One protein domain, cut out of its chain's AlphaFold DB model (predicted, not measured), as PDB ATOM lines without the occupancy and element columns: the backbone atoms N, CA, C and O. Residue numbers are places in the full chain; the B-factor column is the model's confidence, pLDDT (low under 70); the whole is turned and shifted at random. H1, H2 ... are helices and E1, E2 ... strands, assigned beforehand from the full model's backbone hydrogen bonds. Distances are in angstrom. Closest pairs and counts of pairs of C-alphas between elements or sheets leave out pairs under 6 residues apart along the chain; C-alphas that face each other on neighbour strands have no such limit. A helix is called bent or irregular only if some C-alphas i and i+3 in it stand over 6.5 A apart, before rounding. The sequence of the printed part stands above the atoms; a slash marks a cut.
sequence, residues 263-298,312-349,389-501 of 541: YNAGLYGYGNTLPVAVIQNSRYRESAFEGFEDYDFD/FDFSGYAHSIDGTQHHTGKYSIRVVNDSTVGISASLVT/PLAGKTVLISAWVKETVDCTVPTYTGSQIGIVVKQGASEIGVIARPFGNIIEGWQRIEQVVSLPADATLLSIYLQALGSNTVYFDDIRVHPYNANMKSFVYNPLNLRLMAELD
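AT A GLANCE: This is residues 263 to 298, 312 to 349 and 389 to 501 of the 541 residues of an uncharacterized protein of Chitinophaga japonensis (UniProt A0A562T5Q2). Three sheets are stacked face to face: the twisted sheet of E3, E4, E6, E9, E10 and E12 is in the middle, with E5, E11, E7 and E8 over one face and E1, E2, E13 and E14 only partly over the other, near E3 and E12. A short helix, H1, sits at the side near E4. The printed part has 187 residues with 14 named strands and one named helix, in the order E1 to E3, H1, E4 to E14, and is mostly strand. The four-stranded sheets run E5 E11 E7 E8 and E1 E2 E13 E14, both antiparallel; the neighbour pairs of the branched sheet are antiparallel too. The whole is compact, with a radius of gyration of the C-alphas of 16.0 A and spans of 43 by 38 by 29 A.

HOW THE PARTS SIT: In the branched sheet E12, residues 470 to 479, bends by 55 degrees at residue 473. E6, residues 394 to 403, lies on one side of it (N 398 and O 476, 3.0 A); E3, residues 288 to 290, and E4, residues 332 to 335, lie on the other side (N 288 and O 477, 2.8 A; N 335 and O 470, 2.8 A). E10, residues 442 to 450, pairs with E6 (N 397 and O 447, 2.9 A) and forms a hairpin with E9, residues 434 to 439 (N 439 and O 442, 2.8 A). The second sheet has E5, residues 340 to 346, E11, 457 to 464, E7, 415 to 423, and E8, 426 to 432, with N 343 and O 460 at 2.9 A, N 418 and O 461 at 2.8 A and N 419 and O 430 at 2.8 A. Its strands stand at 20 degrees to those of the branched sheet; the closest C-alphas of E8 and E10, Ala 432 and Gln 447, are 5.6 A apart. The third has E1, 263 to 269, E2, 274 to 280, E13, 483 to 489, and E14, 496 to 500, with N 267 and O 277, N 278 and O 485 each at 2.8 A and N 488 and O 498 at 2.9 A. Its strands stand at 40 degrees to the branched sheet's; the closest C-alphas of E2 and E3, Ala 277 and Phe 289, are 6.6 A apart. H1, residues 315 to 320, only grazes the branched sheet and the second sheet; 0 of its 2 O i to N i+4 pairs and 2 of its 3 O i to N i+3 pairs are within hydrogen-bond range.

IN THESE COORDINATES: E6 is 28.7 A long, E12 26.5 A, E10 26.4 A and E7 26.2 A. E1 begins at C-alpha 263 (142.814, 178.984, 203.200), and E14 ends at C-alpha 500 (150.734, 160.013, 201.900). H1 is irregular, with C-alphas 316 and 319 8.1 A apart.

THE WHOLE: The C-alphas farthest apart, of Ala 425 and Asn 493, are 47.7 A apart. Residues 299 to 311 and 350 to 388 are not printed, with gaps of 17.5 A and 8.6 A between C-alphas. The links H1 to E4 and E6 to E7 are long. The mean pLDDT of the printed part is 94.3, and no printed residue is under 70.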
ATOM      1  N   TYR A 263     143.613 179.793 204.116       96.88
ATOM      2  CA  TYR A 263     142.814 178.984 203.200       96.88
ATOM      3  C   TYR A 263     143.075 177.495 203.407       96.88
ATOM      4  O   TYR A 263     144.197 177.106 203.728       96.88
ATOM      5  N   ASN A 264     142.060 176.668 203.185       97.19
ATOM      6  CA  ASN A 264     142.215 175.228 203.015       97.19
ATOM      7  C   ASN A 264     141.596 174.821 201.683       97.19
ATOM      8  O   ASN A 264     140.578 175.386 201.279       97.19
ATOM      9  N   ALA A 265     142.185 173.821 201.038       97.38
ATOM     10  CA  ALA A 265     141.741 173.321 199.749       97.38
ATOM     11  C   ALA A 265     141.632 171.793 199.734       97.38
ATOM     12  O   ALA A 265     142.401 171.093 200.393       97.38
ATOM     13  N   GLY A 266     140.684 171.285 198.951       97.06
ATOM     14  CA  GLY A 266     140.530 169.870 198.635       97.06
ATOM     15  C   GLY A 266     140.638 169.654 197.131       97.06
ATOM     16  O   GLY A 266     139.861 170.225 196.364       97.06
ATOM     17  N   LEU A 267     141.582 168.822 196.701       96.12
ATOM     18  CA  LEU A 267     141.674 168.354 195.321       96.12
ATOM     19  C   LEU A 267     140.877 167.061 195.191       96.12
ATOM     20  O   LEU A 267     140.968 166.188 196.054       96.12
ATOM     21  N   TYR A 268     140.104 166.937 194.115       94.56
ATOM     22  CA  TYR A 268     139.249 165.783 193.861       94.56
ATOM     23  C   TYR A 268     139.606 165.134 192.526       94.56
ATOM     24  O   TYR A 268     139.776 165.833 191.530       94.56
ATOM     25  N   GLY A 269     139.671 163.805 192.524       92.12
ATOM     26  CA  GLY A 269     139.829 162.958 191.344       92.12
ATOM     27  C   GLY A 269     138.600 162.075 191.130       92.12
ATOM     28  O   GLY A 269     137.542 162.293 191.741       92.12
ATOM     29  N   TYR A 270     138.730 161.074 190.263       91.38
ATOM     30  CA  TYR A 270     137.703 160.067 189.973       91.38
ATOM     31  C   TYR A 270     136.357 160.719 189.619       91.38
ATOM     32  O   TYR A 270     135.334 160.537 190.287       91.38
ATOM     33  N   GLY A 271     136.363 161.590 188.604       87.38
ATOM     34  CA  GLY A 271     135.168 162.325 188.177       87.38
ATOM     35  C   GLY A 271     134.652 163.337 189.211       87.38
ATOM     36  O   GLY A 271     133.438 163.547 189.319       87.38
ATOM     37  N   ASN A 272     135.562 163.964 189.968       89.62
ATOM     38  CA  ASN A 272     135.285 164.929 191.042       89.62
ATOM     39  C   ASN A 272     134.522 164.344 192.247       89.62
ATOM     40  O   ASN A 272     133.757 165.061 192.903       89.62
ATOM     41  N   THR A 273     134.689 163.048 192.532       91.06
ATOM     42  CA  THR A 273     133.925 162.351 193.584       91.06
ATOM     43  C   THR A 273     134.743 161.987 194.815       91.06
ATOM     44  O   THR A 273     134.189 161.991 195.914       91.06
ATOM     45  N   LEU A 274     136.045 161.732 194.662       94.62
ATOM     46  CA  LEU A 274     136.922 161.331 195.761       94.62
ATOM     47  C   LEU A 274     138.013 162.377 196.006       94.62
ATOM     48  O   LEU A 274     138.605 162.857 195.037       94.62
ATOM     49  N   PRO A 275     138.295 162.735 197.272       96.19
ATOM     50  CA  PRO A 275     139.382 163.646 197.596       96.19
ATOM     51  C   PRO A 275     140.726 162.950 197.360       96.19
ATOM     52  O   PRO A 275     141.014 161.947 197.996       96.19
ATOM     53  N   VAL A 276     141.562 163.494 196.481       97.00
ATOM     54  CA  VAL A 276     142.919 162.983 196.210       97.00
ATOM     55  C   VAL A 276     143.991 163.765 196.957       97.00
ATOM     56  O   VAL A 276     145.075 163.244 197.192       97.00
ATOM     57  N   ALA A 277     143.692 164.990 197.394       97.75
ATOM     58  CA  ALA A 277     144.546 165.722 198.319       97.75
ATOM     59  C   ALA A 277     143.753 166.703 199.183       97.75
ATOM     60  O   ALA A 277     142.752 167.273 198.750       97.75
ATOM     61  N   VAL A 278     144.236 166.934 200.400       98.12
ATOM     62  CA  VAL A 278     143.756 167.977 201.310       98.12
ATOM     63  C   VAL A 278     144.946 168.830 201.712       98.12
ATOM     64  O   VAL A 278     145.956 168.312 202.191       98.12
ATOM     65  N   ILE A 279     144.818 170.140 201.518       98.25
ATOM     66  CA  ILE A 279     145.884 171.106 201.737       98.25
ATOM     67  C   ILE A 279     145.425 172.154 202.742       98.25
ATOM     68  O   ILE A 279     144.386 172.791 202.571       98.25
ATOM     69  N   GLN A 280     146.225 172.354 203.782       97.56
ATOM     70  CA  GLN A 280     146.047 173.427 204.752       97.56
ATOM     71  C   GLN A 280     146.989 174.581 204.433       97.56
ATOM     72  O   GLN A 280     148.149 174.354 204.101       97.56
ATOM     73  N   ASN A 281     146.507 175.812 204.598       96.50
ATOM     74  CA  ASN A 281     147.231 177.048 204.286       96.50
ATOM     75  C   ASN A 281     147.565 177.224 202.786       96.50
ATOM     76  O   ASN A 281     148.630 177.724 202.424       96.50
ATOM     77  N   SER A 282     146.641 176.828 201.906       96.56
ATOM     78  CA  SER A 282     146.746 176.995 200.450       96.56
ATOM     79  C   SER A 282     145.385 177.292 199.839       96.56
ATOM     80  O   SER A 282     144.381 176.717 200.261       96.56
ATOM     81  N   ARG A 283     145.360 178.130 198.799       95.69
ATOM     82  CA  ARG A 283     144.222 178.173 197.873       95.69
ATOM     83  C   ARG A 283     144.222 176.950 196.958       95.69
ATOM     84  O   ARG A 283     145.266 176.321 196.762       95.69
ATOM     85  N   TYR A 284     143.071 176.652 196.366       95.56
ATOM     86  CA  TYR A 284     142.860 175.531 195.449       95.56
ATOM     87  C   TYR A 284     143.813 175.587 194.250       95.56
ATOM     88  O   TYR A 284     144.537 174.633 193.987       95.56
ATOM     89  N   ARG A 285     143.898 176.747 193.585       94.19
ATOM     90  CA  ARG A 285     144.744 176.947 192.394       94.19
ATOM     91  C   ARG A 285     146.249 176.811 192.644       94.19
ATOM     92  O   ARG A 285     147.014 176.726 191.693       94.19
ATOM     93  N   GLU A 286     146.693 176.858 193.897       96.06
ATOM     94  CA  GLU A 286     148.118 176.886 194.245       96.06
ATOM     95  C   GLU A 286     148.709 175.502 194.495       96.06
ATOM     96  O   GLU A 286     149.919 175.391 194.690       96.06
ATOM     97  N   SER A 287     147.866 174.469 194.515       96.69
ATOM     98  CA  SER A 287     148.276 173.111 194.839       96.69
ATOM     99  C   SER A 287     147.912 172.122 193.739       96.69
ATOM    100  O   SER A 287     146.860 172.225 193.113       96.69
ATOM    101  N   ALA A 288     148.782 171.139 193.541       96.44
ATOM    102  CA  ALA A 288     148.603 170.028 192.622       96.44
ATOM    103  C   ALA A 288     149.098 168.733 193.270       96.44
ATOM    104  O   ALA A 288     150.090 168.736 194.003       96.44
ATOM    105  N   PHE A 289     148.410 167.635 192.971       96.88
ATOM    106  CA  PHE A 289     148.823 166.279 193.303       96.88
ATOM    107  C   PHE A 289     148.540 165.376 192.107       96.88
ATOM    108  O   PHE A 289     147.474 165.495 191.503       96.88
ATOM    109  N   GLU A 290     149.475 164.487 191.794       95.69
ATOM    110  CA  GLU A 290     149.306 163.472 190.764       95.69
ATOM    111  C   GLU A 290     149.915 162.142 191.204       95.69
ATOM    112  O   GLU A 290     151.113 162.062 191.477       95.69
ATOM    113  N   GLY A 291     149.055 161.124 191.265       96.06
ATOM    114  CA  GLY A 291     149.403 159.726 191.542       96.06
ATOM    115  C   GLY A 291     149.017 158.783 190.397       96.06
ATOM    116  O   GLY A 291     149.054 157.578 190.556       96.06
ATOM    117  N   PHE A 292     148.581 159.318 189.252       96.19
ATOM    118  CA  PHE A 292     148.338 158.623 187.982       96.19
ATOM    119  C   PHE A 292     147.222 157.569 187.960       96.19
ATOM    120  O   PHE A 292     147.025 156.893 186.950       96.19
ATOM    121  N   GLU A 293     146.434 157.465 189.025       95.69
ATOM    122  CA  GLU A 293     145.482 156.366 189.181       95.69
ATOM    123  C   GLU A 293     144.208 156.470 188.339       95.69
ATOM    124  O   GLU A 293     143.611 155.449 188.019       95.69
ATOM    125  N   ASP A 294     143.734 157.670 188.003       92.00
ATOM    126  CA  ASP A 294     142.365 157.871 187.505       92.00
ATOM    127  C   ASP A 294     142.287 158.340 186.041       92.00
ATOM    128  O   ASP A 294     141.234 158.804 185.607       92.00
ATOM    129  N   TYR A 295     143.369 158.222 185.260       88.56
ATOM    130  CA  TYR A 295     143.388 158.620 183.838       88.56
ATOM    131  C   TYR A 295     142.403 157.821 182.976       88.56
ATOM    132  O   TYR A 295     141.761 158.396 182.100       88.56
ATOM    133  N   ASP A 296     142.217 156.538 183.289       85.56
ATOM    134  CA  ASP A 296     141.243 155.661 182.625       85.56
ATOM    135  C   ASP A 296     139.878 155.629 183.344       85.56
ATOM    136  O   ASP A 296     138.999 154.831 183.005       85.56
ATOM    137  N   PHE A 297     139.677 156.475 184.362       84.94
ATOM    138  CA  PHE A 297     138.410 156.544 185.083       84.94
ATOM    139  C   PHE A 297     137.378 157.345 184.278       84.94
ATOM    140  O   PHE A 297     137.284 158.570 184.383       84.94
ATOM    141  N   ASP A 298     136.575 156.639 183.483       71.31
ATOM    142  CA  ASP A 298     135.468 157.221 182.727       71.31
ATOM    143  C   ASP A 298     134.135 157.073 183.479       71.31
ATOM    144  O   ASP A 298     133.758 155.994 183.941       71.31
ATOM    145  N   PHE A 312     146.332 169.586 186.857       83.88
ATOM    146  CA  PHE A 312     147.713 169.153 186.654       83.88
ATOM    147  C   PHE A 312     147.682 167.911 185.751       83.88
ATOM    148  O   PHE A 312     147.516 166.798 186.228       83.88
ATOM    149  N   ASP A 313     147.681 168.131 184.435       85.56
ATOM    150  CA  ASP A 313     147.263 167.149 183.431       85.56
ATOM    151  C   ASP A 313     148.422 166.534 182.628       85.56
ATOM    152  O   ASP A 313     149.058 167.208 181.815       85.56
ATOM    153  N   PHE A 314     148.646 165.230 182.798       89.38
ATOM    154  CA  PHE A 314     149.571 164.428 181.993       89.38
ATOM    155  C   PHE A 314     148.862 163.602 180.911       89.38
ATOM    156  O   PHE A 314     149.455 162.669 180.379       89.38
ATOM    157  N   SER A 315     147.628 163.935 180.514       85.81
ATOM    158  CA  SER A 315     146.877 163.158 179.509       85.81
ATOM    159  C   SER A 315     147.601 163.095 178.160       85.81
ATOM    160  O   SER A 315     147.543 162.081 177.468       85.81
ATOM    161  N   GLY A 316     148.377 164.131 177.807       85.69
ATOM    162  CA  GLY A 316     149.264 164.112 176.631       85.69
ATOM    163  C   GLY A 316     150.360 163.034 176.690       85.69
ATOM    164  O   GLY A 316     150.921 162.650 175.664       85.69
ATOM    165  N   TYR A 317     150.624 162.501 177.881       88.81
ATOM    166  CA  TYR A 317     151.579 161.441 178.183       88.81
ATOM    167  C   TYR A 317     150.897 160.156 178.664       88.81
ATOM    168  O   TYR A 317     151.565 159.317 179.259       88.81
ATOM    169  N   ALA A 318     149.607 159.944 178.376       88.81
ATOM    170  CA  ALA A 318     148.883 158.740 178.802       88.81
ATOM    171  C   ALA A 318     149.595 157.429 178.407       88.81
ATOM    172  O   ALA A 318     149.635 156.481 179.177       88.81
ATOM    173  N   HIS A 319     150.260 157.396 177.247       90.00
ATOM    174  CA  HIS A 319     151.066 156.253 176.785       90.00
ATOM    175  C   HIS A 319     152.317 155.957 177.639       90.00
ATOM    176  O   HIS A 319     152.937 154.903 177.487       90.00
ATOM    177  N   SER A 320     152.733 156.914 178.467       94.50
ATOM    178  CA  SER A 320     153.848 156.807 179.409       94.50
ATOM    179  C   SER A 320     153.377 156.457 180.822       94.50
ATOM    180  O   SER A 320     154.212 156.148 181.663       94.50
ATOM    181  N   ILE A 321     152.071 156.484 181.095       95.50
ATOM    182  CA  ILE A 321     151.510 156.041 182.372       95.50
ATOM    183  C   ILE A 321     151.350 154.521 182.305       95.50
ATOM    184  O   ILE A 321     150.647 154.001 181.438       95.50
ATOM    185  N   ASP A 322     152.034 153.789 183.184       94.12
ATOM    186  CA  ASP A 322     151.932 152.331 183.240       94.12
ATOM    187  C   ASP A 322     152.072 151.784 184.665       94.12
ATOM    188  O   ASP A 322     152.412 152.503 185.602       94.12
ATOM    189  N   GLY A 323     151.754 150.497 184.836       95.88
ATOM    190  CA  GLY A 323     151.789 149.827 186.138       95.88
ATOM    191  C   GLY A 323     153.024 148.966 186.389       95.88
ATOM    192  O   GLY A 323     153.002 148.117 187.280       95.88
ATOM    193  N   THR A 324     154.092 149.114 185.596       96.12
ATOM    194  CA  THR A 324     155.287 148.259 185.715       96.12
ATOM    195  C   THR A 324     156.078 148.531 186.987       96.12
ATOM    196  O   THR A 324     156.579 147.588 187.599       96.12
ATOM    197  N   GLN A 325     156.182 149.794 187.396       96.69
ATOM    198  CA  GLN A 325     156.690 150.229 188.695       96.69
ATOM    199  C   GLN A 325     155.779 151.342 189.199       96.69
ATOM    200  O   GLN A 325     155.355 152.179 188.413       96.69
ATOM    201  N   HIS A 326     155.478 151.344 190.490       97.12
ATOM    202  CA  HIS A 326     154.685 152.375 191.151       97.12
ATOM    203  C   HIS A 326     155.112 152.459 192.620       97.12
ATOM    204  O   HIS A 326     155.573 151.465 193.199       97.12
ATOM    205  N   HIS A 327     155.079 153.663 193.176       97.62
ATOM    206  CA  HIS A 327     155.414 153.924 194.567       97.62
ATOM    207  C   HIS A 327     154.198 153.638 195.438       97.62
ATOM    208  O   HIS A 327     154.291 152.890 196.412       97.62
ATOM    209  N   THR A 328     153.040 154.153 195.030       98.00
ATOM    210  CA  THR A 328     151.739 153.832 195.612       98.00
ATOM    211  C   THR A 328     150.761 153.395 194.520       98.00
ATOM    212  O   THR A 328     151.129 153.291 193.360       98.00
ATOM    213  N   GLY A 329     149.530 153.027 194.889       97.19
ATOM    214  CA  GLY A 329     148.498 152.730 193.892       97.19
ATOM    215  C   GLY A 329     148.859 151.583 192.942       97.19
ATOM    216  O   GLY A 329     149.247 150.498 193.384       97.19
ATOM    217  N   LYS A 330     148.647 151.803 191.646       97.06
ATOM    218  CA  LYS A 330     148.881 150.847 190.562       97.06
ATOM    219  C   LYS A 330     149.659 151.429 189.394       97.06
ATOM    220  O   LYS A 330     150.146 150.630 188.591       97.06
ATOM    221  N   TYR A 331     149.739 152.746 189.263       97.81
ATOM    222  CA  TYR A 331     150.308 153.400 188.095       97.81
ATOM    223  C   TYR A 331     151.339 154.446 188.497       97.81
ATOM    224  O   TYR A 331     151.257 155.058 189.548       97.81
ATOM    225  N   SER A 332     152.324 154.655 187.632       98.00
ATOM    226  CA  SER A 332     153.235 155.794 187.714       98.00
ATOM    227  C   SER A 332     153.586 156.264 186.307       98.00
ATOM    228  O   SER A 332     153.229 155.612 185.316       98.00
ATOM    229  N   ILE A 333     154.287 157.392 186.188       97.44
ATOM    230  CA  ILE A 333     154.745 157.865 184.883       97.44
ATOM    231  C   ILE A 333     156.151 157.354 184.570       97.44
ATOM    232  O   ILE A 333     157.127 157.638 185.270       97.44
ATOM    233  N   ARG A 334     156.256 156.600 183.474       97.75
ATOM    234  CA  ARG A 334     157.495 156.047 182.933       97.75
ATOM    235  C   ARG A 334     158.140 157.022 181.956       97.75
ATOM    236  O   ARG A 334     157.625 157.278 180.871       97.75
ATOM    237  N   VAL A 335     159.337 157.477 182.287       96.06
ATOM    238  CA  VAL A 335     160.192 158.305 181.437       96.06
ATOM    239  C   VAL A 335     161.300 157.419 180.873       96.06
ATOM    240  O   VAL A 335     162.138 156.895 181.609       96.06
ATOM    241  N   VAL A 336     161.282 157.196 179.558       93.44
ATOM    242  CA  VAL A 336     162.293 156.360 178.890       93.44
ATOM    243  C   VAL A 336     163.659 157.045 178.879       93.44
ATOM    244  O   VAL A 336     163.769 158.245 179.124       93.44
ATOM    245  N   ASN A 337     164.708 156.280 178.604       90.94
ATOM    246  CA  ASN A 337     166.079 156.773 178.586       90.94
ATOM    247  C   ASN A 337     166.247 158.036 177.716       90.94
ATOM    248  O   ASN A 337     165.710 158.103 176.611       90.94
ATOM    249  N   ASP A 338     167.015 159.008 178.214       90.69
ATOM    250  CA  ASP A 338     167.297 160.295 177.551       90.69
ATOM    251  C   ASP A 338     166.037 161.056 177.083       90.69
ATOM    252  O   ASP A 338     166.011 161.708 176.039       90.69
ATOM    253  N   SER A 339     164.944 160.934 177.842       91.25
ATOM    254  CA  SER A 339     163.665 161.580 177.541       91.25
ATOM    255  C   SER A 339     163.190 162.487 178.674       91.25
ATOM    256  O   SER A 339     163.716 162.495 179.792       91.25
ATOM    257  N   THR A 340     162.206 163.326 178.357       93.25
ATOM    258  CA  THR A 340     161.604 164.264 179.301       93.25
ATOM    259  C   THR A 340     160.094 164.275 179.126       93.25
ATOM    260  O   THR A 340     159.591 164.375 178.007       93.25
ATOM    261  N   VAL A 341     159.382 164.243 180.246       92.25
ATOM    262  CA  VAL A 341     157.940 164.482 180.320       92.25
ATOM    263  C   VAL A 341     157.722 165.754 181.122       92.25
ATOM    264  O   VAL A 341     158.326 165.914 182.178       92.25
ATOM    265  N   GLY A 342     156.909 166.689 180.630       89.25
ATOM    266  CA  GLY A 342     156.780 167.984 181.286       89.25
ATOM    267  C   GLY A 342     155.384 168.569 181.255       89.25
ATOM    268  O   GLY A 342     154.622 168.368 180.316       89.25
ATOM    269  N   ILE A 343     155.085 169.350 182.285       88.88
ATOM    270  CA  ILE A 343     153.856 170.119 182.412       88.88
ATOM    271  C   ILE A 343     154.198 171.578 182.687       88.88
ATOM    272  O   ILE A 343     155.233 171.893 183.273       88.88
ATOM    273  N   SER A 344     153.343 172.489 182.232       91.38
ATOM    274  CA  SER A 344     153.479 173.917 182.504       91.38
ATOM    275  C   SER A 344     152.174 174.489 183.029       91.38
ATOM    276  O   SER A 344     151.102 174.162 182.528       91.38
ATOM    277  N   ALA A 345     152.283 175.377 184.008       91.44
ATOM    278  CA  ALA A 345     151.174 176.096 184.606       91.44
ATOM    279  C   ALA A 345     151.410 177.601 184.479       91.44
ATOM    280  O   ALA A 345     152.511 178.097 184.738       91.44
ATOM    281  N   SER A 346     150.368 178.333 184.086       92.94
ATOM    282  CA  SER A 346     150.401 179.798 184.126       92.94
ATOM    283  C   SER A 346     150.378 180.273 185.574       92.94
ATOM    284  O   SER A 346     149.648 179.721 186.393       92.94
ATOM    285  N   LEU A 347     151.142 181.312 185.886       94.31
ATOM    286  CA  LEU A 347     151.127 181.956 187.197       94.31
ATOM    287  C   LEU A 347     150.220 183.184 187.162       94.31
ATOM    288  O   LEU A 347     150.145 183.886 186.152       94.31
ATOM    289  N   VAL A 348     149.535 183.445 188.270       93.62
ATOM    290  CA  VAL A 348     148.680 184.629 188.436       93.62
ATOM    291  C   VAL A 348     149.203 185.502 189.571       93.62
ATOM    292  O   VAL A 348     149.720 184.995 190.558       93.62
ATOM    293  N   THR A 349     149.093 186.823 189.463       91.56
ATOM    294  CA  THR A 349     149.572 187.748 190.510       91.56
ATOM    295  C   THR A 349     148.632 187.816 191.710       91.56
ATOM    296  O   THR A 349     149.057 188.072 192.832       91.56
ATOM    297  N   PRO A 389     149.520 178.668 190.350       95.38
ATOM    298  CA  PRO A 389     150.073 179.220 191.580       95.38
ATOM    299  C   PRO A 389     150.209 180.740 191.545       95.38
ATOM    300  O   PRO A 389     150.388 181.351 190.486       95.38
ATOM    301  N   LEU A 390     150.145 181.352 192.728       95.75
ATOM    302  CA  LEU A 390     150.310 182.792 192.853       95.75
ATOM    303  C   LEU A 390     151.790 183.178 192.715       95.75
ATOM    304  O   LEU A 390     152.652 182.646 193.418       95.75
ATOM    305  N   ALA A 391     152.073 184.131 191.831       96.56
ATOM    306  CA  ALA A 391     153.370 184.783 191.731       96.56
ATOM    307  C   ALA A 391     153.691 185.543 193.034       96.56
ATOM    308  O   ALA A 391     152.806 185.966 193.778       96.56
ATOM    309  N   GLY A 392     154.978 185.707 193.334       96.00
ATOM    310  CA  GLY A 392     155.467 186.311 194.578       96.00
ATOM    311  C   GLY A 392     155.505 185.362 195.784       96.00
ATOM    312  O   GLY A 392     155.778 185.816 196.895       96.00
ATOM    313  N   LYS A 393     155.242 184.063 195.597       95.81
ATOM    314  CA  LYS A 393     155.275 183.044 196.659       95.81
ATOM    315  C   LYS A 393     156.419 182.049 196.491       95.81
ATOM    316  O   LYS A 393     157.047 181.946 195.445       95.81
ATOM    317  N   THR A 394     156.666 181.275 197.540       98.12
ATOM    318  CA  THR A 394     157.557 180.113 197.507       98.12
ATOM    319  C   THR A 394     156.718 178.842 197.529       98.12
ATOM    320  O   THR A 394     155.767 178.747 198.309       98.12
ATOM    321  N   VAL A 395     157.073 177.870 196.694       98.06
ATOM    322  CA  VAL A 395     156.418 176.560 196.603       98.06
ATOM    323  C   VAL A 395     157.392 175.438 196.946       98.06
ATOM    324  O   VAL A 395     158.607 175.589 196.806       98.06
ATOM    325  N   LEU A 396     156.844 174.315 197.398       98.19
ATOM    326  CA  LEU A 396     157.533 173.043 197.547       98.19
ATOM    327  C   LEU A 396     157.081 172.120 196.415       98.19
ATOM    328  O   LEU A 396     155.881 171.934 196.212       98.19
ATOM    329  N   ILE A 397     158.040 171.557 195.684       98.19
ATOM    330  CA  ILE A 397     157.808 170.531 194.667       98.19
ATOM    331  C   ILE A 397     158.423 169.238 195.181       98.19
ATOM    332  O   ILE A 397     159.591 169.237 195.568       98.19
ATOM    333  N   SER A 398     157.665 168.146 195.190       97.81
ATOM    334  CA  SER A 398     158.181 166.835 195.590       97.81
ATOM    335  C   SER A 398     157.623 165.710 194.730       97.81
ATOM    336  O   SER A 398     156.586 165.871 194.096       97.81
ATOM    337  N   ALA A 399     158.343 164.593 194.686       98.31
ATOM    338  CA  ALA A 399     157.944 163.369 193.999       98.31
ATOM    339  C   ALA A 399     158.737 162.178 194.552       98.31
ATOM    340  O   ALA A 399     159.783 162.358 195.187       98.31
ATOM    341  N   TRP A 400     158.284 160.972 194.243       98.44
ATOM    342  CA  TRP A 400     159.068 159.751 194.372       98.44
ATOM    343  C   TRP A 400     159.629 159.342 193.020       98.44
ATOM    344  O   TRP A 400     158.973 159.502 191.994       98.44
ATOM    345  N   VAL A 401     160.861 158.835 193.011       97.75
ATOM    346  CA  VAL A 401     161.544 158.391 191.797       97.75
ATOM    347  C   VAL A 401     162.165 157.010 191.963       97.75
ATOM    348  O   VAL A 401     162.687 156.671 193.027       97.75
ATOM    349  N   LYS A 402     162.150 156.228 190.886       96.50
ATOM    350  CA  LYS A 402     162.823 154.936 190.784       96.50
ATOM    351  C   LYS A 402     163.558 154.819 189.461       96.50
ATOM    352  O   LYS A 402     162.979 155.029 188.401       96.50
ATOM    353  N   GLU A 403     164.830 154.446 189.516       95.06
ATOM    354  CA  GLU A 403     165.631 154.147 188.328       95.06
ATOM    355  C   GLU A 403     165.696 152.632 188.108       95.06
ATOM    356  O   GLU A 403     165.795 151.866 189.068       95.06
ATOM    357  N   THR A 404     165.701 152.176 186.850       89.94
ATOM    358  CA  THR A 404     165.933 150.758 186.504       89.94
ATOM    359  C   THR A 404     167.412 150.374 186.638       89.94
ATOM    360  O   THR A 404     168.036 149.903 185.688       89.94
ATOM    361  N   VAL A 405     167.985 150.619 187.812       84.69
ATOM    362  CA  VAL A 405     169.332 150.220 188.220       84.69
ATOM    363  C   VAL A 405     169.236 149.449 189.531       84.69
ATOM    364  O   VAL A 405     168.353 149.705 190.354       84.69
ATOM    365  N   ASP A 406     170.144 148.498 189.740       75.12
ATOM    366  CA  ASP A 406     170.190 147.734 190.983       75.12
ATOM    367  C   ASP A 406     170.338 148.674 192.190       75.12
ATOM    368  O   ASP A 406     171.178 149.577 192.197       75.12
ATOM    369  N   CYS A 407     169.551 148.431 193.245       70.38
ATOM    370  CA  CYS A 407     169.462 149.247 194.469       70.38
ATOM    371  C   CYS A 407     170.719 149.176 195.365       70.38
ATOM    372  O   CYS A 407     170.638 149.277 196.586       70.38
ATOM    373  N   THR A 408     171.886 148.942 194.770       78.25
ATOM    374  CA  THR A 408     173.187 148.885 195.447       78.25
ATOM    375  C   THR A 408     173.861 150.252 195.528       78.25
ATOM    376  O   THR A 408     174.814 150.426 196.289       78.25
ATOM    377  N   VAL A 409     173.368 151.232 194.765       84.25
ATOM    378  CA  VAL A 409     173.843 152.614 194.819       84.25
ATOM    379  C   VAL A 409     173.263 153.339 196.039       84.25
ATOM    380  O   VAL A 409     172.121 153.086 196.409       84.25
ATOM    381  N   PRO A 410     174.011 154.257 196.678       88.12
ATOM    382  CA  PRO A 410     173.509 155.012 197.827       88.12
ATOM    383  C   PRO A 410     172.511 156.115 197.436       88.12
ATOM    384  O   PRO A 410     171.780 156.603 198.292       88.12
ATOM    385  N   THR A 411     172.507 156.542 196.170       93.81
ATOM    386  CA  THR A 411     171.594 157.555 195.631       93.81
ATOM    387  C   THR A 411     171.453 157.394 194.123       93.81
ATOM    388  O   THR A 411     172.394 156.971 193.450       93.81
ATOM    389  N   TYR A 412     170.298 157.782 193.601       94.50
ATOM    390  CA  TYR A 412     170.019 157.871 192.176       94.50
ATOM    391  C   TYR A 412     170.633 159.132 191.554       94.50
ATOM    392  O   TYR A 412     170.692 160.192 192.184       94.50
ATOM    393  N   THR A 413     171.146 159.004 190.326       94.00
ATOM    394  CA  THR A 413     171.840 160.083 189.591       94.00
ATOM    395  C   THR A 413     171.426 160.191 188.124       94.00
ATOM    396  O   THR A 413     171.769 161.173 187.470       94.00
ATOM    397  N   GLY A 414     170.728 159.187 187.590       94.06
ATOM    398  CA  GLY A 414     170.188 159.159 186.232       94.06
ATOM    399  C   GLY A 414     168.828 159.846 186.096       94.06
ATOM    400  O   GLY A 414     168.242 159.809 185.020       94.06
ATOM    401  N   SER A 415     168.328 160.476 187.158       95.44
ATOM    402  CA  SER A 415     167.026 161.128 187.224       95.44
ATOM    403  C   SER A 415     167.119 162.508 187.874       95.44
ATOM    404  O   SER A 415     167.956 162.762 188.746       95.44
ATOM    405  N   GLN A 416     166.264 163.428 187.431       97.19
ATOM    406  CA  GLN A 416     166.076 164.734 188.068       97.19
ATOM    407  C   GLN A 416     164.716 165.331 187.700       97.19
ATOM    408  O   GLN A 416     164.078 164.897 186.737       97.19
ATOM    409  N   ILE A 417     164.311 166.371 188.430       98.44
ATOM    410  CA  ILE A 417     163.226 167.258 188.008       98.44
ATOM    411  C   ILE A 417     163.833 168.608 187.620       98.44
ATOM    412  O   ILE A 417     164.411 169.307 188.454       98.44
ATOM    413  N   GLY A 418     163.715 168.965 186.344       97.69
ATOM    414  CA  GLY A 418     164.026 170.296 185.840       97.69
ATOM    415  C   GLY A 418     162.844 171.229 186.072       97.69
ATOM    416  O   GLY A 418     161.724 170.927 185.678       97.69
ATOM    417  N   ILE A 419     163.072 172.362 186.718       98.12
ATOM    418  CA  ILE A 419     162.036 173.344 187.034       98.12
ATOM    419  C   ILE A 419     162.423 174.656 186.371       98.12
ATOM    420  O   ILE A 419     163.540 175.137 186.558       98.12
ATOM    421  N   VAL A 420     161.510 175.239 185.603       97.06
ATOM    422  CA  VAL A 420     161.729 176.510 184.911       97.06
ATOM    423  C   VAL A 420     160.660 177.504 185.333       97.06
ATOM    424  O   VAL A 420     159.467 177.237 185.211       97.06
ATOM    425  N   VAL A 421     161.088 178.665 185.823       97.06
ATOM    426  CA  VAL A 421     160.208 179.791 186.153       97.06
ATOM    427  C   VAL A 421     160.463 180.911 185.153       97.06
ATOM    428  O   VAL A 421     161.563 181.461 185.102       97.06
ATOM    429  N   LYS A 422     159.456 181.256 184.349       94.56
ATOM    430  CA  LYS A 422     159.565 182.298 183.320       94.56
ATOM    431  C   LYS A 422     159.181 183.672 183.861       94.56
ATOM    432  O   LYS A 422     158.139 183.806 184.502       94.56
ATOM    433  N   GLN A 423     159.973 184.685 183.515       91.94
ATOM    434  CA  GLN A 423     159.792 186.104 183.846       91.94
ATOM    435  C   GLN A 423     160.028 186.962 182.605       91.94
ATOM    436  O   GLN A 423     161.167 187.252 182.226       91.94
ATOM    437  N   GLY A 424     158.953 187.348 181.918       83.88
ATOM    438  CA  GLY A 424     159.064 188.072 180.651       83.88
ATOM    439  C   GLY A 424     159.894 187.291 179.622       83.88
ATOM    440  O   GLY A 424     159.466 186.237 179.150       83.88
ATOM    441  N   ALA A 425     161.073 187.815 179.269       84.56
ATOM    442  CA  ALA A 425     162.021 187.177 178.349       84.56
ATOM    443  C   ALA A 425     163.116 186.336 179.044       84.56
ATOM    444  O   ALA A 425     163.930 185.730 178.351       84.56
ATOM    445  N   SER A 426     163.164 186.320 180.381       89.12
ATOM    446  CA  SER A 426     164.141 185.559 181.172       89.12
ATOM    447  C   SER A 426     163.525 184.293 181.764       89.12
ATOM    448  O   SER A 426     162.314 184.213 181.978       89.12
ATOM    449  N   GLU A 427     164.373 183.314 182.064       93.62
ATOM    450  CA  GLU A 427     163.987 182.041 182.674       93.62
ATOM    451  C   GLU A 427     164.945 181.697 183.819       93.62
ATOM    452  O   GLU A 427     166.163 181.834 183.691       93.62
ATOM    453  N   ILE A 428     164.390 181.253 184.946       94.25
ATOM    454  CA  ILE A 428     165.141 180.742 186.094       94.25
ATOM    455  C   ILE A 428     165.031 179.220 186.078       94.25
ATOM    456  O   ILE A 428     163.944 178.679 186.275       94.25
ATOM    457  N   GLY A 429     166.156 178.539 185.858       95.69
ATOM    458  CA  GLY A 429     166.256 177.083 185.936       95.69
ATOM    459  C   GLY A 429     166.671 176.611 187.331       95.69
ATOM    460  O   GLY A 429     167.662 177.087 187.883       95.69
ATOM    461  N   VAL A 430     165.943 175.645 187.884       97.38
ATOM    462  CA  VAL A 430     166.258 174.941 189.133       97.38
ATOM    463  C   VAL A 430     166.263 173.444 188.848       97.38
ATOM    464  O   VAL A 430     165.373 172.938 188.174       97.38
ATOM    465  N   ILE A 431     167.261 172.723 189.356       97.81
ATOM    466  CA  ILE A 431     167.348 171.266 189.213       97.81
ATOM    467  C   ILE A 431     167.147 170.625 190.580       97.81
ATOM    468  O   ILE A 431     167.976 170.803 191.470       97.81
ATOM    469  N   ALA A 432     166.075 169.849 190.719       98.06
ATOM    470  CA  ALA A 432     165.831 169.016 191.885       98.06
ATOM    471  C   ALA A 432     166.405 167.617 191.652       98.06
ATOM    472  O   ALA A 432     166.150 166.998 190.615       98.06
ATOM    473  N   ARG A 433     167.174 167.111 192.616       97.56
ATOM    474  CA  ARG A 433     167.806 165.788 192.540       97.56
ATOM    475  C   ARG A 433     167.259 164.849 193.615       97.56
ATOM    476  O   ARG A 433     166.810 165.336 194.655       97.56
ATOM    477  N   PRO A 434     167.324 163.527 193.390       96.81
ATOM    478  CA  PRO A 434     167.009 162.542 194.419       96.81
ATOM    479  C   PRO A 434     167.895 162.726 195.653       96.81
ATOM    480  O   PRO A 434     169.088 163.013 195.532       96.81
ATOM    481  N   PHE A 435     167.313 162.577 196.841       94.62
ATOM    482  CA  PHE A 435     168.033 162.671 198.109       94.62
ATOM    483  C   PHE A 435     167.386 161.800 199.195       94.62
ATOM    484  O   PHE A 435     166.243 161.358 199.085       94.62
ATOM    485  N   GLY A 436     168.129 161.565 200.278       92.88
ATOM    486  CA  GLY A 436     167.706 160.661 201.347       92.88
ATOM    487  C   GLY A 436     167.906 159.189 200.983       92.88
ATOM    488  O   GLY A 436     168.597 158.866 200.018       92.88
ATOM    489  N   ASN A 437     167.334 158.293 201.785       93.38
ATOM    490  CA  ASN A 437     167.499 156.852 201.600       93.38
ATOM    491  C   ASN A 437     166.633 156.332 200.448       93.38
ATOM    492  O   ASN A 437     165.501 156.777 200.271       93.38
ATOM    493  N   ILE A 438     167.151 155.338 199.723       95.19
ATOM    494  CA  ILE A 438     166.349 154.521 198.810       95.19
ATOM    495  C   ILE A 438     165.569 153.505 199.654       95.19
ATOM    496  O   ILE A 438     166.160 152.699 200.375       95.19
ATOM    497  N   ILE A 439     164.242 153.548 199.574       94.88
ATOM    498  CA  ILE A 439     163.307 152.712 200.330       94.88
ATOM    499  C   ILE A 439     162.570 151.820 199.333       94.88
ATOM    500  O   ILE A 439     161.836 152.309 198.487       94.88
ATOM    501  N   GLU A 440     162.814 150.506 199.383       92.44
ATOM    502  CA  GLU A 440     162.199 149.535 198.451       92.44
ATOM    503  C   GLU A 440     162.374 149.911 196.955       92.44
ATOM    504  O   GLU A 440     161.536 149.630 196.092       92.44
ATOM    505  N   GLY A 441     163.502 150.555 196.635       94.38
ATOM    506  CA  GLY A 441     163.838 151.025 195.289       94.38
ATOM    507  C   GLY A 441     163.250 152.384 194.904       94.38
ATOM    508  O   GLY A 441     163.405 152.785 193.760       94.38
ATOM    509  N   TRP A 442     162.596 153.096 195.820       96.81
ATOM    510  CA  TRP A 442     162.098 154.454 195.609       96.81
ATOM    511  C   TRP A 442     162.917 155.466 196.407       96.81
ATOM    512  O   TRP A 442     163.295 155.216 197.549       96.81
ATOM    513  N   GLN A 443     163.213 156.616 195.810       96.94
ATOM    514  CA  GLN A 443     163.920 157.716 196.461       96.94
ATOM    515  C   GLN A 443     163.130 159.009 196.298       96.94
ATOM    516  O   GLN A 443     162.493 159.237 195.272       96.94
ATOM    517  N   ARG A 444     163.173 159.875 197.307       96.88
ATOM    518  CA  ARG A 444     162.415 161.125 197.301       96.88
ATOM    519  C   ARG A 444     163.180 162.230 196.570       96.88
ATOM    520  O   ARG A 444     164.398 162.351 196.697       96.88
ATOM    521  N   ILE A 445     162.449 163.071 195.849       98.31
ATOM    522  CA  ILE A 445     162.895 164.370 195.338       98.31
ATOM    523  C   ILE A 445     162.057 165.439 196.033       98.31
ATOM    524  O   ILE A 445     160.841 165.302 196.143       98.31
ATOM    525  N   GLU A 446     162.693 166.508 196.502       97.44
ATOM    526  CA  GLU A 446     162.039 167.638 197.161       97.44
ATOM    527  C   GLU A 446     162.844 168.901 196.861       97.44
ATOM    528  O   GLU A 446     164.068 168.916 196.996       97.44
ATOM    529  N   GLN A 447     162.163 169.956 196.429       98.19
ATOM    530  CA  GLN A 447     162.798 171.205 196.044       98.19
ATOM    531  C   GLN A 447     161.916 172.392 196.398       98.19
ATOM    532  O   GLN A 447     160.760 172.489 195.990       98.19
ATOM    533  N   VAL A 448     162.510 173.338 197.120       98.38
ATOM    534  CA  VAL A 448     161.913 174.648 197.378       98.38
ATOM    535  C   VAL A 448     162.209 175.558 196.191       98.38
ATOM    536  O   VAL A 448     163.362 175.673 195.766       98.38
ATOM    537  N   VAL A 449     161.176 176.205 195.658       98.12
ATOM    538  CA  VAL A 449     161.268 177.075 194.480       98.12
ATOM    539  C   VAL A 449     160.606 178.410 194.786       98.12
ATOM    540  O   VAL A 449     159.459 178.469 195.225       98.12
ATOM    541  N   SER A 450     161.325 179.502 194.540       97.56
ATOM    542  CA  SER A 450     160.743 180.841 194.586       97.56
ATOM    543  C   SER A 450     160.049 181.139 193.261       97.56
ATOM    544  O   SER A 450     160.652 180.956 192.206       97.56
ATOM    545  N   LEU A 451     158.820 181.646 193.319       97.12
ATOM    546  CA  LEU A 451     158.068 182.189 192.192       97.12
ATOM    547  C   LEU A 451     158.051 183.713 192.348       97.12
ATOM    548  O   LEU A 451     157.270 184.222 193.149       97.12
ATOM    549  N   PRO A 452     158.934 184.476 191.683       95.94
ATOM    550  CA  PRO A 452     158.969 185.927 191.873       95.94
ATOM    551  C   PRO A 452     157.689 186.614 191.385       95.94
ATOM    552  O   PRO A 452     156.885 186.016 190.678       95.94
ATOM    553  N   ALA A 453     157.465 187.856 191.816       94.88
ATOM    554  CA  ALA A 453     156.180 188.550 191.649       94.88
ATOM    555  C   ALA A 453     155.779 188.811 190.184       94.88
ATOM    556  O   ALA A 453     154.598 188.980 189.896       94.88
ATOM    557  N   ASP A 454     156.748 188.833 189.272       94.25
ATOM    558  CA  ASP A 454     156.583 189.018 187.829       94.25
ATOM    559  C   ASP A 454     156.654 187.699 187.037       94.25
ATOM    560  O   ASP A 454     156.657 187.709 185.803       94.25
ATOM    561  N   ALA A 455     156.720 186.557 187.728       95.75
ATOM    562  CA  ALA A 455     156.740 185.257 187.083       95.75
ATOM    563  C   ALA A 455     155.384 184.951 186.430       95.75
ATOM    564  O   ALA A 455     154.327 185.157 187.025       95.75
ATOM    565  N   THR A 456     155.419 184.422 185.208       95.56
ATOM    566  CA  THR A 456     154.218 184.168 184.392       95.56
ATOM    567  C   THR A 456     153.974 182.689 184.120       95.56
ATOM    568  O   THR A 456     152.862 182.307 183.764       95.56
ATOM    569  N   LEU A 457     155.006 181.853 184.238       94.88
ATOM    570  CA  LEU A 457     154.930 180.426 183.937       94.88
ATOM    571  C   LEU A 457     155.819 179.640 184.900       94.88
ATOM    572  O   LEU A 457     156.950 180.049 185.162       94.88
ATOM    573  N   LEU A 458     155.312 178.506 185.368       95.56
ATOM    574  CA  LEU A 458     156.070 177.462 186.046       95.56
ATOM    575  C   LEU A 458     156.012 176.200 185.185       95.56
ATOM    576  O   LEU A 458     154.926 175.684 184.931       95.56
ATOM    577  N   SER A 459     157.165 175.695 184.767       95.19
ATOM    578  CA  SER A 459     157.299 174.441 184.029       95.19
ATOM    579  C   SER A 459     158.067 173.424 184.863       95.19
ATOM    580  O   SER A 459     159.078 173.754 185.481       95.19
ATOM    581  N   ILE A 460     157.578 172.189 184.885       95.81
ATOM    582  CA  ILE A 460     158.149 171.067 185.629       95.81
ATOM    583  C   ILE A 460     158.414 169.950 184.625       95.81
ATOM    584  O   ILE A 460     157.502 169.523 183.922       95.81
ATOM    585  N   TYR A 461     159.656 169.490 184.568       96.50
ATOM    586  CA  TYR A 461     160.162 168.496 183.635       96.50
ATOM    587  C   TYR A 461     160.717 167.310 184.416       96.50
ATOM    588  O   TYR A 461     161.705 167.446 185.131       96.50
ATOM    589  N   LEU A 462     160.102 166.145 184.272       96.88
ATOM    590  CA  LEU A 462     160.583 164.868 184.786       96.88
ATOM    591  C   LEU A 462     161.575 164.302 183.772       96.88
ATOM    592  O   LEU A 462     161.218 164.120 182.606       96.88
ATOM    593  N   GLN A 463     162.822 164.075 184.182       96.81
ATOM    594  CA  GLN A 463     163.911 163.798 183.244       96.81
ATOM    595  C   GLN A 463     164.641 162.504 183.586       96.81
ATOM    596  O   GLN A 463     165.063 162.305 184.728       96.81
ATOM    597  N   ALA A 464     164.857 161.681 182.561       96.12
ATOM    598  CA  ALA A 464     165.819 160.587 182.575       96.12
ATOM    599  C   ALA A 464     167.092 161.049 181.845       96.12
ATOM    600  O   ALA A 464     167.048 161.369 180.663       96.12
ATOM    601  N   LEU A 465     168.224 161.112 182.547       89.81
ATOM    602  CA  LEU A 465     169.479 161.736 182.088       89.81
ATOM    603  C   LEU A 465     170.498 160.743 181.513       89.81
ATOM    604  O   LEU A 465     171.657 161.093 181.291       89.81
ATOM    605  N   GLY A 466     170.111 159.482 181.349       81.50
ATOM    606  CA  GLY A 466     171.021 158.418 180.944       81.50
ATOM    607  C   GLY A 466     170.305 157.277 180.238       81.50
ATOM    608  O   GLY A 466     169.211 157.445 179.709       81.50
ATOM    609  N   SER A 467     170.931 156.100 180.243       83.75
ATOM    610  CA  SER A 467     170.442 154.901 179.550       83.75
ATOM    611  C   SER A 467     169.310 154.162 180.269       83.75
ATOM    612  O   SER A 467     168.764 153.215 179.711       83.75
ATOM    613  N   ASN A 468     168.991 154.545 181.505       88.69
ATOM    614  CA  ASN A 468     168.001 153.852 182.322       88.69
ATOM    615  C   ASN A 468     166.627 154.492 182.157       88.69
ATOM    616  O   ASN A 468     166.504 155.713 182.047       88.69
ATOM    617  N   THR A 469     165.601 153.652 182.200       94.25
ATOM    618  CA  THR A 469     164.225 154.108 182.367       94.25
ATOM    619  C   THR A 469     164.038 154.586 183.803       94.25
ATOM    620  O   THR A 469     164.589 154.009 184.747       94.25
ATOM    621  N   VAL A 470     163.255 155.646 183.966       96.88
ATOM    622  CA  VAL A 470     162.956 156.264 185.255       96.88
ATOM    623  C   VAL A 470     161.448 156.306 185.447       96.88
ATOM    624  O   VAL A 470     160.709 156.587 184.509       96.88
ATOM    625  N   TYR A 471     160.996 156.040 186.661       98.12
ATOM    626  CA  TYR A 471     159.597 156.129 187.055       98.12
ATOM    627  C   TYR A 471     159.440 157.237 188.079       98.12
ATOM    628  O   TYR A 471     160.233 157.304 189.019       98.12
ATOM    629  N   PHE A 472     158.436 158.088 187.896       98.50
ATOM    630  CA  PHE A 472     158.069 159.121 188.856       98.50
ATOM    631  C   PHE A 472     156.646 158.892 189.336       98.50
ATOM    632  O   PHE A 472     155.771 158.545 188.545       98.50
ATOM    633  N   ASP A 473     156.422 159.119 190.619       98.38
ATOM    634  CA  ASP A 473     155.125 158.913 191.244       98.38
ATOM    635  C   ASP A 473     154.880 159.943 192.352       98.38
ATOM    636  O   ASP A 473     155.814 160.614 192.810       98.38
ATOM    637  N   ASP A 474     153.623 160.062 192.775       98.00
ATOM    638  CA  ASP A 474     153.191 160.867 193.917       98.00
ATOM    639  C   ASP A 474     153.732 162.308 193.880       98.00
ATOM    640  O   ASP A 474     154.315 162.828 194.844       98.00
ATOM    641  N   ILE A 475     153.560 162.953 192.723       97.81
ATOM    642  CA  ILE A 475     154.066 164.294 192.441       97.81
ATOM    643  C   ILE A 475     153.187 165.318 193.150       97.81
ATOM    644  O   ILE A 475     151.962 165.288 193.052       97.81
ATOM    645  N   ARG A 476     153.817 166.272 193.832       96.81
ATOM    646  CA  ARG A 476     153.147 167.340 194.572       96.81
ATOM    647  C   ARG A 476     153.743 168.692 194.258       96.81
ATOM    648  O   ARG A 476     154.964 168.845 194.202       96.81
ATOM    649  N   VAL A 477     152.872 169.687 194.177       97.75
ATOM    650  CA  VAL A 477     153.244 171.100 194.244       97.75
ATOM    651  C   VAL A 477     152.296 171.787 195.211       97.75
ATOM    652  O   VAL A 477     151.089 171.621 195.090       97.75
ATOM    653  N   HIS A 478     152.814 172.549 196.169       97.81
ATOM    654  CA  HIS A 478     151.995 173.377 197.061       97.81
ATOM    655  C   HIS A 478     152.806 174.547 197.633       97.81
ATOM    656  O   HIS A 478     154.039 174.525 197.568       97.81
ATOM    657  N   PRO A 479     152.172 175.584 198.214       97.88
ATOM    658  CA  PRO A 479     152.895 176.650 198.902       97.88
ATOM    659  C   PRO A 479     153.819 176.102 199.996       97.88
ATOM    660  O   PRO A 479     153.467 175.162 200.704       97.88
ATOM    661  N   TYR A 480     154.986 176.717 200.178       98.12
ATOM    662  CA  TYR A 480     156.010 176.235 201.116       98.12
ATOM    663  C   TYR A 480     155.525 176.167 202.575       98.12
ATOM    664  O   TYR A 480     155.888 175.259 203.310       98.12
ATOM    665  N   ASN A 481     154.663 177.103 202.986       96.44
ATOM    666  CA  ASN A 481     154.076 177.132 204.331       96.44
ATOM    667  C   ASN A 481     152.767 176.323 204.440       96.44
ATOM    668  O   ASN A 481     152.032 176.490 205.417       96.44
ATOM    669  N   ALA A 482     152.424 175.532 203.422       97.62
ATOM    670  CA  ALA A 482     151.247 174.674 203.406       97.62
ATOM    671  C   ALA A 482     151.608 173.235 203.781       97.62
ATOM    672  O   ALA A 482     152.722 172.782 203.529       97.62
ATOM    673  N   ASN A 483     150.635 172.513 204.334       97.06
ATOM    674  CA  ASN A 483     150.731 171.076 204.583       97.06
ATOM    675  C   ASN A 483     149.759 170.347 203.662       97.06
ATOM    676  O   ASN A 483     148.589 170.727 203.599       97.06
ATOM    677  N   MET A 484     150.222 169.295 202.991       98.38
ATOM    678  CA  MET A 484     149.413 168.479 202.086       98.38
ATOM    679  C   MET A 484     149.384 167.027 202.557       98.38
ATOM    680  O   MET A 484     150.429 166.425 202.781       98.38
ATOM    681  N   LYS A 485     148.184 166.450 202.629       98.38
ATOM    682  CA  LYS A 485     147.983 164.997 202.645       98.38
ATOM    683  C   LYS A 485     147.367 164.563 201.328       98.38
ATOM    684  O   LYS A 485     146.466 165.248 200.844       98.38
ATOM    685  N   SER A 486     147.801 163.425 200.803       98.25
ATOM    686  CA  SER A 486     147.293 162.883 199.540       98.25
ATOM    687  C   SER A 486     146.769 161.464 199.708       98.25
ATOM    688  O   SER A 486     147.220 160.723 200.582       98.25
ATOM    689  N   PHE A 487     145.810 161.096 198.867       98.44
ATOM    690  CA  PHE A 487     145.089 159.833 198.929       98.44
ATOM    691  C   PHE A 487     145.088 159.181 197.554       98.44
ATOM    692  O   PHE A 487     144.719 159.801 196.557       98.44
ATOM    693  N   VAL A 488     145.478 157.914 197.529       98.31
ATOM    694  CA  VAL A 488     145.619 157.120 196.311       98.31
ATOM    695  C   VAL A 488     144.642 155.963 196.402       98.31
ATOM    696  O   VAL A 488     144.671 155.203 197.373       98.31
ATOM    697  N   TYR A 489     143.748 155.847 195.422       97.88
ATOM    698  CA  TYR A 489     142.686 154.845 195.416       97.88
ATOM    699  C   TYR A 489     142.870 153.864 194.270       97.88
ATOM    700  O   TYR A 489     143.377 154.190 193.203       97.88
ATOM    701  N   ASN A 490     142.374 152.650 194.464       95.81
ATOM    702  CA  ASN A 490     142.321 151.676 193.394       95.81
ATOM    703  C   ASN A 490     141.329 152.144 192.308       95.81
ATOM    704  O   ASN A 490     140.158 152.361 192.630       95.81
ATOM    705  N   PRO A 491     141.728 152.207 191.031       92.31
ATOM    706  CA  PRO A 491     140.893 152.727 189.947       92.31
ATOM    707  C   PRO A 491     139.604 151.953 189.688       92.31
ATOM    708  O   PRO A 491     138.646 152.513 189.166       92.31
ATOM    709  N   LEU A 492     139.564 150.668 190.047       90.62
ATOM    710  CA  LEU A 492     138.429 149.800 189.728       90.62
ATOM    711  C   LEU A 492     137.405 149.735 190.860       90.62
ATOM    712  O   LEU A 492     136.204 149.777 190.616       90.62
ATOM    713  N   ASN A 493     137.872 149.585 192.101       92.56
ATOM    714  CA  ASN A 493     136.997 149.368 193.258       92.56
ATOM    715  C   ASN A 493     136.975 150.543 194.245       92.56
ATOM    716  O   ASN A 493     136.268 150.467 195.247       92.56
ATOM    717  N   LEU A 494     137.744 151.602 193.969       94.38
ATOM    718  CA  LEU A 494     137.787 152.851 194.731       94.38
ATOM    719  C   LEU A 494     138.202 152.694 196.204       94.38
ATOM    720  O   LEU A 494     137.989 153.596 197.014       94.38
ATOM    721  N   ARG A 495     138.813 151.564 196.581       95.62
ATOM    722  CA  ARG A 495     139.383 151.380 197.923       95.62
ATOM    723  C   ARG A 495     140.656 152.208 198.062       95.62
ATOM    724  O   ARG A 495     141.465 152.253 197.138       95.62
ATOM    725  N   LEU A 496     140.842 152.825 199.226       97.50
ATOM    726  CA  LEU A 496     142.056 153.569 199.559       97.50
ATOM    727  C   LEU A 496     143.252 152.611 199.576       97.50
ATOM    728  O   LEU A 496     143.239 151.659 200.339       97.50
ATOM    729  N   MET A 497     144.268 152.846 198.753       97.81
ATOM    730  CA  MET A 497     145.483 152.025 198.684       97.81
ATOM    731  C   MET A 497     146.637 152.652 199.460       97.81
ATOM    732  O   MET A 497     147.394 151.934 200.114       97.81
ATOM    733  N   ALA A 498     146.750 153.980 199.429       98.31
ATOM    734  CA  ALA A 498     147.745 154.699 200.206       98.31
ATOM    735  C   ALA A 498     147.241 156.063 200.689       98.31
ATOM    736  O   ALA A 498     146.492 156.752 199.997       98.31
ATOM    737  N   GLU A 499     147.690 156.455 201.878       98.38
ATOM    738  CA  GLU A 499     147.641 157.835 202.369       98.38
ATOM    739  C   GLU A 499     149.073 158.332 202.529       98.38
ATOM    740  O   GLU A 499     149.845 157.766 203.306       98.38
ATOM    741  N   LEU A 500     149.423 159.394 201.818       98.50
ATOM    742  CA  LEU A 500     150.734 160.013 201.900       98.50
ATOM    743  C   LEU A 500     150.665 161.247 202.802       98.50
ATOM    744  O   LEU A 500     149.856 162.152 202.575       98.50
ATOM    745  N   ASP A 501     151.529 161.291 203.813       97.69
ATOM    746  CA  ASP A 501     151.528 162.334 204.844       97.69
ATOM    747  C   ASP A 501     152.135 163.668 204.375       97.69
ATOM    748  O   ASP A 501     152.453 163.847 203.198       97.69
TER     749      ASP A 501